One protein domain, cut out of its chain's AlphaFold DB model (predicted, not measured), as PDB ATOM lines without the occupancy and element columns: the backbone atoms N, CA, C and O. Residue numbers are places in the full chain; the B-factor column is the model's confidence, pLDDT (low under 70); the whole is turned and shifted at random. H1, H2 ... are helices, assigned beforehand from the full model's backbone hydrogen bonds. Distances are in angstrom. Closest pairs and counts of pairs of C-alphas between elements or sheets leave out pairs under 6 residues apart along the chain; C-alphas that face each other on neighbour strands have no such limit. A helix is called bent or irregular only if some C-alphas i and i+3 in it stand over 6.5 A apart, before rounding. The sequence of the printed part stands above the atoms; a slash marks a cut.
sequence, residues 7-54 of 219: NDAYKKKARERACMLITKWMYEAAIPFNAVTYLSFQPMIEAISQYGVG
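What this domain is: This is residues 7 to 54 of the 219 residues of the protein "DUF659 domain-containing protein" of Vitis vinifera (UniProt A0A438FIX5). A long helix, H1, and a shorter one, H3, make the two arms of an open, skewed shape: the chain turns back at one end through the small helix H2 and its two tight links, and H3 then passes over H1 at a slant, with a gap between them. The arms do not meet: the space between H1 and H3 is open, and residues 7 to 21 of H1 and residues 37 to 54, which hold H3, stand free. The printed part has 48 residues with three named helices, in the order H1, H2, H3 along the chain, and no named strand; its class is all helix. It is only just loose, close to compact, with a radius of gyration of the C-alphas of 12.0 A. Its outline is elongated, with spans of 33 by 21 by 19 A, and H1 runs roughly along the longest.

How they stand to each other: H1, residues 7 to 28, touches no helix, but it is near H2, residues 33 to 37. These two are close but not clearly touching, with 2 pairs of C-alphas within 8 A. Their closest C-alphas are those of Met 26 and Phe 33, 7.1 A apart, and their centres are 15.4 A apart. A tight link of 4 residues joins H1 to H2. A second tight link, of 3 residues, joins H2 to H3, residues 41 to 51. H2 and H3 are also close but not clearly touching, again with 2 pairs of C-alphas within 8 A. The closest C-alphas of that pair are those of Ala 35 and Phe 41, 7.6 A apart, and the centres are 15.5 A apart. H1 and H3 are apart: no C-alpha of the one is within 8 A of the other. There is no hairpin among the three helices. In H1 and H3 every pair of backbone O of residue i and N of residue i+4 is within hydrogen-bond range. In H2 the count is 0 of 1, while 1 of its 2 pairs of O i and N i+3 is within range.

Where its parts are: H1 begins at C-alpha 7 of Asn 7, at (-4.522, 17.291, 15.372), and ends at C-alpha 28 of Glu 28, at (-9.325, -5.387, -6.236). Its 22 residues make it the longest helix, 31.7 A from first to last C-alpha. Along it y goes from 17.291 to -5.387 and z from 15.372 to -6.236. H2 has 5 residues, from Phe 33 to Thr 37, and is 8.5 A long. It is neither bent nor irregular, but only just: C-alphas 33 and 36 are 6.4 A apart. H3 has 11 residues and is 15.9 A from first to last C-alpha. It begins at C-alpha 41 of Phe 41, at (-7.565, 12.117, -9.217), and ends at C-alpha 51 of Tyr 51, at (-19.448, 15.902, 0.701). Along H3 z goes from -9.217 to 0.701.

The domain as a whole: The two C-alphas farthest apart are those of Asn 7 and Ala 30, at 34.2 A. The first and last printed C-alphas, those of Asn 7 and Gly 54, are 21.8 A apart. The printed part is one domain, residues 7 to 54 of a full chain of 219 residues, and it has no cut. Both links are tight and no link is long. The mean pLDDT of the printed part is 86.8, with means of 86 for H1, 86 for H2 and 91 for H3. No printed residue is under 70 in this predicted model.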
ATOM      1  N   ASN A   7      -3.832  17.100  16.645       72.06
ATOM      2  CA  ASN A   7      -4.522  17.291  15.372       72.06
ATOM      3  C   ASN A   7      -3.726  16.741  14.173       72.06
ATOM      4  O   ASN A   7      -4.297  16.110  13.284       72.06
ATOM      5  N   ASP A   8      -2.404  16.911  14.164       77.94
ATOM      6  CA  ASP A   8      -1.535  16.408  13.095       77.94
ATOM      7  C   ASP A   8      -1.441  14.880  13.128       77.94
ATOM      8  O   ASP A   8      -1.507  14.222  12.089       77.94
ATOM      9  N   ALA A   9      -1.358  14.298  14.329       77.06
ATOM     10  CA  ALA A   9      -1.368  12.848  14.514       77.06
ATOM     11  C   ALA A   9      -2.701  12.224  14.064       77.06
ATOM     12  O   ALA A   9      -2.714  11.193  13.386       77.06
ATOM     13  N   TYR A  10      -3.822  12.878  14.382       77.94
ATOM     14  CA  TYR A  10      -5.148  12.461  13.930       77.94
ATOM     15  C   TYR A  10      -5.284  12.528  12.401       77.94
ATOM     16  O   TYR A  10      -5.669  11.539  11.772       77.94
ATOM     17  N   LYS A  11      -4.894  13.653  11.783       82.44
ATOM     18  CA  LYS A  11      -4.906  13.827  10.320       82.44
ATOM     19  C   LYS A  11      -4.015  12.809   9.614       82.44
ATOM     20  O   LYS A  11      -4.413  12.255   8.590       82.44
ATOM     21  N   LYS A  12      -2.844  12.509  10.180       85.69
ATOM     22  CA  LYS A  12      -1.933  11.485   9.659       85.69
ATOM     23  C   LYS A  12      -2.581  10.100   9.667       85.69
ATOM     24  O   LYS A  12      -2.600   9.440   8.631       85.69
ATOM     25  N   LYS A  13      -3.188   9.698  10.786       87.56
ATOM     26  CA  LYS A  13      -3.868   8.399  10.910       87.56
ATOM     27  C   LYS A  13      -5.081   8.284   9.976       87.56
ATOM     28  O   LYS A  13      -5.306   7.233   9.376       87.56
ATOM     29  N   ALA A  14      -5.849   9.365   9.821       86.50
ATOM     30  CA  ALA A  14      -6.970   9.420   8.883       86.50
ATOM     31  C   ALA A  14      -6.497   9.277   7.426       86.50
ATOM     32  O   ALA A  14      -7.066   8.488   6.669       86.50
ATOM     33  N   ARG A  15      -5.412   9.970   7.059       90.25
ATOM     34  CA  ARG A  15      -4.779   9.858   5.737       90.25
ATOM     35  C   ARG A  15      -4.280   8.444   5.463       90.25
ATOM     36  O   ARG A  15      -4.566   7.907   4.402       90.25
ATOM     37  N   GLU A  16      -3.570   7.830   6.407       91.94
ATOM     38  CA  GLU A  16      -3.071   6.453   6.269       91.94
ATOM     39  C   GLU A  16      -4.214   5.464   6.009       91.94
ATOM     40  O   GLU A  16      -4.131   4.642   5.096       91.94
ATOM     41  N   ARG A  17      -5.325   5.597   6.745       92.00
ATOM     42  CA  ARG A  17      -6.515   4.766   6.538       92.00
ATOM     43  C   ARG A  17      -7.146   4.987   5.160       92.00
ATOM     44  O   ARG A  17      -7.508   4.009   4.511       92.00
ATOM     45  N   ALA A  18      -7.272   6.238   4.720       90.69
ATOM     46  CA  ALA A  18      -7.819   6.565   3.404       90.69
ATOM     47  C   ALA A  18      -6.944   5.996   2.276       90.69
ATOM     48  O   ALA A  18      -7.451   5.295   1.404       90.69
ATOM     49  N   CYS A  19      -5.625   6.212   2.337       92.88
ATOM     50  CA  CYS A  19      -4.680   5.672   1.362       92.88
ATOM     51  C   CYS A  19      -4.744   4.141   1.297       92.88
ATOM     52  O   CYS A  19      -4.824   3.593   0.206       92.88
ATOM     53  N   MET A  20      -4.786   3.453   2.442       93.44
ATOM     54  CA  MET A  20      -4.907   1.992   2.485       93.44
ATOM     55  C   MET A  20      -6.182   1.488   1.790       93.44
ATOM     56  O   MET A  20      -6.124   0.511   1.044       93.44
ATOM     57  N   LEU A  21      -7.327   2.145   2.009       93.69
ATOM     58  CA  LEU A  21      -8.591   1.767   1.368       93.69
ATOM     59  C   LEU A  21      -8.569   2.027  -0.142       93.69
ATOM     60  O   LEU A  21      -9.016   1.171  -0.900       93.69
ATOM     61  N   ILE A  22      -7.998   3.154  -0.577       93.94
ATOM     62  CA  ILE A  22      -7.812   3.464  -2.001       93.94
ATOM     63  C   ILE A  22      -6.914   2.411  -2.656       93.94
ATOM     64  O   ILE A  22      -7.302   1.818  -3.655       93.94
ATOM     65  N   THR A  23      -5.746   2.116  -2.076       89.38
ATOM     66  CA  THR A  23      -4.809   1.111  -2.605       89.38
ATOM     67  C   THR A  23      -5.447  -0.277  -2.673       89.38
ATOM     68  O   THR A  23      -5.265  -0.979  -3.665       89.38
ATOM     69  N   LYS A  24      -6.224  -0.666  -1.654       89.50
ATOM     70  CA  LYS A  24      -6.960  -1.935  -1.651       89.50
ATOM     71  C   LYS A  24      -8.003  -1.984  -2.770       89.50
ATOM     72  O   LYS A  24      -8.025  -2.957  -3.516       89.50
ATOM     73  N   TRP A  25      -8.808  -0.933  -2.922       93.00
ATOM     74  CA  TRP A  25      -9.795  -0.841  -3.998       93.00
ATOM     75  C   TRP A  25      -9.135  -0.886  -5.383       93.00
ATOM     76  O   TRP A  25      -9.592  -1.619  -6.253       93.00
ATOM     77  N   MET A  26      -8.014  -0.179  -5.572       90.81
ATOM     78  CA  MET A  26      -7.242  -0.228  -6.818       90.81
ATOM     79  C   MET A  26      -6.739  -1.641  -7.125       90.81
ATOM     80  O   MET A  26      -6.831  -2.080  -8.267       90.81
ATOM     81  N   TYR A  27      -6.245  -2.368  -6.119       80.88
ATOM     82  CA  TYR A  27      -5.818  -3.759  -6.281       80.88
ATOM     83  C   TYR A  27      -6.987  -4.679  -6.669       80.88
ATOM     84  O   TYR A  27      -6.874  -5.440  -7.628       80.88
ATOM     85  N   GLU A  28      -8.122  -4.581  -5.970       71.69
ATOM     86  CA  GLU A  28      -9.325  -5.387  -6.236       71.69
ATOM     87  C   GLU A  28      -9.925  -5.104  -7.623       71.69
ATOM     88  O   GLU A  28     -10.364  -6.028  -8.306       71.69
ATOM     89  N   ALA A  29      -9.897  -3.843  -8.059       76.81
ATOM     90  CA  ALA A  29     -10.377  -3.403  -9.367       76.81
ATOM     91  C   ALA A  29      -9.326  -3.533 -10.490       76.81
ATOM     92  O   ALA A  29      -9.600  -3.144 -11.623       76.81
ATOM     93  N   ALA A  30      -8.129  -4.055 -10.190       81.50
ATOM     94  CA  ALA A  30      -6.998  -4.153 -11.118       81.50
ATOM     95  C   ALA A  30      -6.617  -2.815 -11.799       81.50
ATOM     96  O   ALA A  30      -6.212  -2.783 -12.962       81.50
ATOM     97  N   ILE A  31      -6.725  -1.702 -11.070       78.31
ATOM     98  CA  ILE A  31      -6.361  -0.361 -11.544       78.31
ATOM     99  C   ILE A  31      -4.844  -0.164 -11.393       78.31
ATOM    100  O   ILE A  31      -4.317  -0.315 -10.287       78.31
ATOM    101  N   PRO A  32      -4.121   0.227 -12.461       81.62
ATOM    102  CA  PRO A  32      -2.703   0.564 -12.371       81.62
ATOM    103  C   PRO A  32      -2.426   1.650 -11.320       81.62
ATOM    104  O   PRO A  32      -3.078   2.692 -11.305       81.62
ATOM    105  N   PHE A  33      -1.423   1.450 -10.455       80.69
ATOM    106  CA  PHE A  33      -1.124   2.394  -9.365       80.69
ATOM    107  C   PHE A  33      -0.738   3.800  -9.841       80.69
ATOM    108  O   PHE A  33      -0.935   4.763  -9.106       80.69
ATOM    109  N   ASN A  34      -0.251   3.950 -11.075       86.62
ATOM    110  CA  ASN A  34       0.008   5.259 -11.674       86.62
ATOM    111  C   ASN A  34      -1.273   6.054 -11.994       86.62
ATOM    112  O   ASN A  34      -1.171   7.233 -12.298       86.62
ATOM    113  N   ALA A  35      -2.476   5.480 -11.883       84.44
ATOM    114  CA  ALA A  35      -3.728   6.220 -12.075       84.44
ATOM    115  C   ALA A  35      -3.894   7.395 -11.090       84.44
ATOM    116  O   ALA A  35      -4.557   8.379 -11.411       84.44
ATOM    117  N   VAL A  36      -3.243   7.347  -9.921       89.62
ATOM    118  CA  VAL A  36      -3.244   8.467  -8.957       89.62
ATOM    119  C   VAL A  36      -2.526   9.713  -9.482       89.62
ATOM    120  O   VAL A  36      -2.678  10.788  -8.914       89.62
ATOM    121  N   THR A  37      -1.736   9.588 -10.556       87.00
ATOM    122  CA  THR A  37      -1.055  10.724 -11.191       87.00
ATOM    123  C   THR A  37      -1.926  11.420 -12.234       87.00
ATOM    124  O   THR A  37      -1.479  12.386 -12.850       87.00
ATOM    125  N   TYR A  38      -3.138  10.926 -12.499       87.38
ATOM    126  CA  TYR A  38      -4.049  11.571 -13.436       87.38
ATOM    127  C   TYR A  38      -4.587  12.871 -12.841       87.38
ATOM    128  O   TYR A  38      -4.939  12.930 -11.664       87.38
ATOM    129  N   LEU A  39      -4.698  13.911 -13.674       86.62
ATOM    130  CA  LEU A  39      -5.152  15.245 -13.255       86.62
ATOM    131  C   LEU A  39      -6.547  15.232 -12.609       86.62
ATOM    132  O   LEU A  39      -6.858  16.111 -11.817       86.62
ATOM    133  N   SER A  40      -7.371  14.229 -12.919       84.06
ATOM    134  CA  SER A  40      -8.708  14.034 -12.352       84.06
ATOM    135  C   SER A  40      -8.716  13.422 -10.948       84.06
ATOM    136  O   SER A  40      -9.734  13.506 -10.261       84.06
ATOM    137  N   PHE A  41      -7.611  12.821 -10.496       90.25
ATOM    138  CA  PHE A  41      -7.565  12.117  -9.217       90.25
ATOM    139  C   PHE A  41      -7.725  13.075  -8.031       90.25
ATOM    140  O   PHE A  41      -8.562  12.851  -7.161       90.25
ATOM    141  N   GLN A  42      -6.978  14.179  -8.018       90.88
ATOM    142  CA  GLN A  42      -7.039  15.154  -6.929       90.88
ATOM    143  C   GLN A  42      -8.416  15.857  -6.831       90.88
ATOM    144  O   GLN A  42      -8.992  15.844  -5.740       90.88
ATOM    145  N   PRO A  43      -9.017  16.356  -7.932       91.00
ATOM    146  CA  PRO A  43     -10.384  16.883  -7.918       91.00
ATOM    147  C   PRO A  43     -11.435  15.888  -7.411       91.00
ATOM    148  O   PRO A  43     -12.359  16.278  -6.699       91.00
ATOM    149  N   MET A  44     -11.298  14.595  -7.734       93.75
ATOM    150  CA  MET A  44     -12.194  13.552  -7.220       93.75
ATOM    151  C   MET A  44     -12.115  13.458  -5.689       93.75
ATOM    152  O   MET A  44     -13.147  13.448  -5.018       93.75
ATOM    153  N   ILE A  45     -10.902  13.418  -5.125       93.25
ATOM    154  CA  ILE A  45     -10.700  13.362  -3.670       93.25
ATOM    155  C   ILE A  45     -11.269  14.608  -2.985       93.25
ATOM    156  O   ILE A  45     -11.907  14.494  -1.938       93.25
ATOM    157  N   GLU A  46     -11.078  15.786  -3.576       91.44
ATOM    158  CA  GLU A  46     -11.617  17.045  -3.053       91.44
ATOM    159  C   GLU A  46     -13.146  17.059  -3.056       91.44
ATOM    160  O   GLU A  46     -13.745  17.400  -2.037       91.44
ATOM    161  N   ALA A  47     -13.781  16.613  -4.140       87.38
ATOM    162  CA  ALA A  47     -15.237  16.516  -4.227       87.38
ATOM    163  C   ALA A  47     -15.813  15.545  -3.179       87.38
ATOM    164  O   ALA A  47     -16.772  15.878  -2.479       87.38
ATOM    165  N   ILE A  48     -15.188  14.374  -3.005       91.19
ATOM    166  CA  ILE A  48     -15.564  13.412  -1.955       91.19
ATOM    167  C   ILE A  48     -15.389  14.045  -0.567       91.19
ATOM    168  O   ILE A  48     -16.257  13.918   0.300       91.19
ATOM    169  N   SER A  49     -14.281  14.761  -0.351       88.56
ATOM    170  CA  SER A  49     -14.000  15.437   0.918       88.56
ATOM    171  C   SER A  49     -15.010  16.541   1.233       88.56
ATOM    172  O   SER A  49     -15.323  16.734   2.407       88.56
ATOM    173  N   GLN A  50     -15.491  17.273   0.226       89.75
ATOM    174  CA  GLN A  50     -16.494  18.330   0.392       89.75
ATOM    175  C   GLN A  50     -17.862  17.768   0.783       89.75
ATOM    176  O   GLN A  50     -18.566  18.396   1.570       89.75
ATOM    177  N   TYR A  51     -18.224  16.584   0.279       91.62
ATOM    178  CA  TYR A  51     -19.448  15.902   0.701       91.62
ATOM    179  C   TYR A  51     -19.374  15.469   2.174       91.62
ATOM    180  O   TYR A  51     -20.311  15.674   2.942       91.62
ATOM    181  N   GLY A  52     -18.247  14.873   2.580       88.81
ATOM    182  CA  GLY A  52     -18.009  14.429   3.953       88.81
ATOM    183  C   GLY A  52     -18.458  12.991   4.253       88.81
ATOM    184  O   GLY A  52     -18.659  12.158   3.368       88.81
ATOM    185  N   VAL A  53     -18.546  12.658   5.545       86.88
ATOM    186  CA  VAL A  53     -18.834  11.292   6.015       86.88
ATOM    187  C   VAL A  53     -20.275  10.902   5.683       86.88
ATOM    188  O   VAL A  53     -21.204  11.645   5.972       86.88
ATOM    189  N   GLY A  54     -20.463   9.699   5.133       84.62
ATOM    190  CA  GLY A  54     -21.784   9.162   4.784       84.62
ATOM    191  C   GLY A  54     -22.093   9.172   3.288       84.62
ATOM    192  O   GLY A  54     -23.124   8.626   2.895       84.62
TER     193      GLY A  54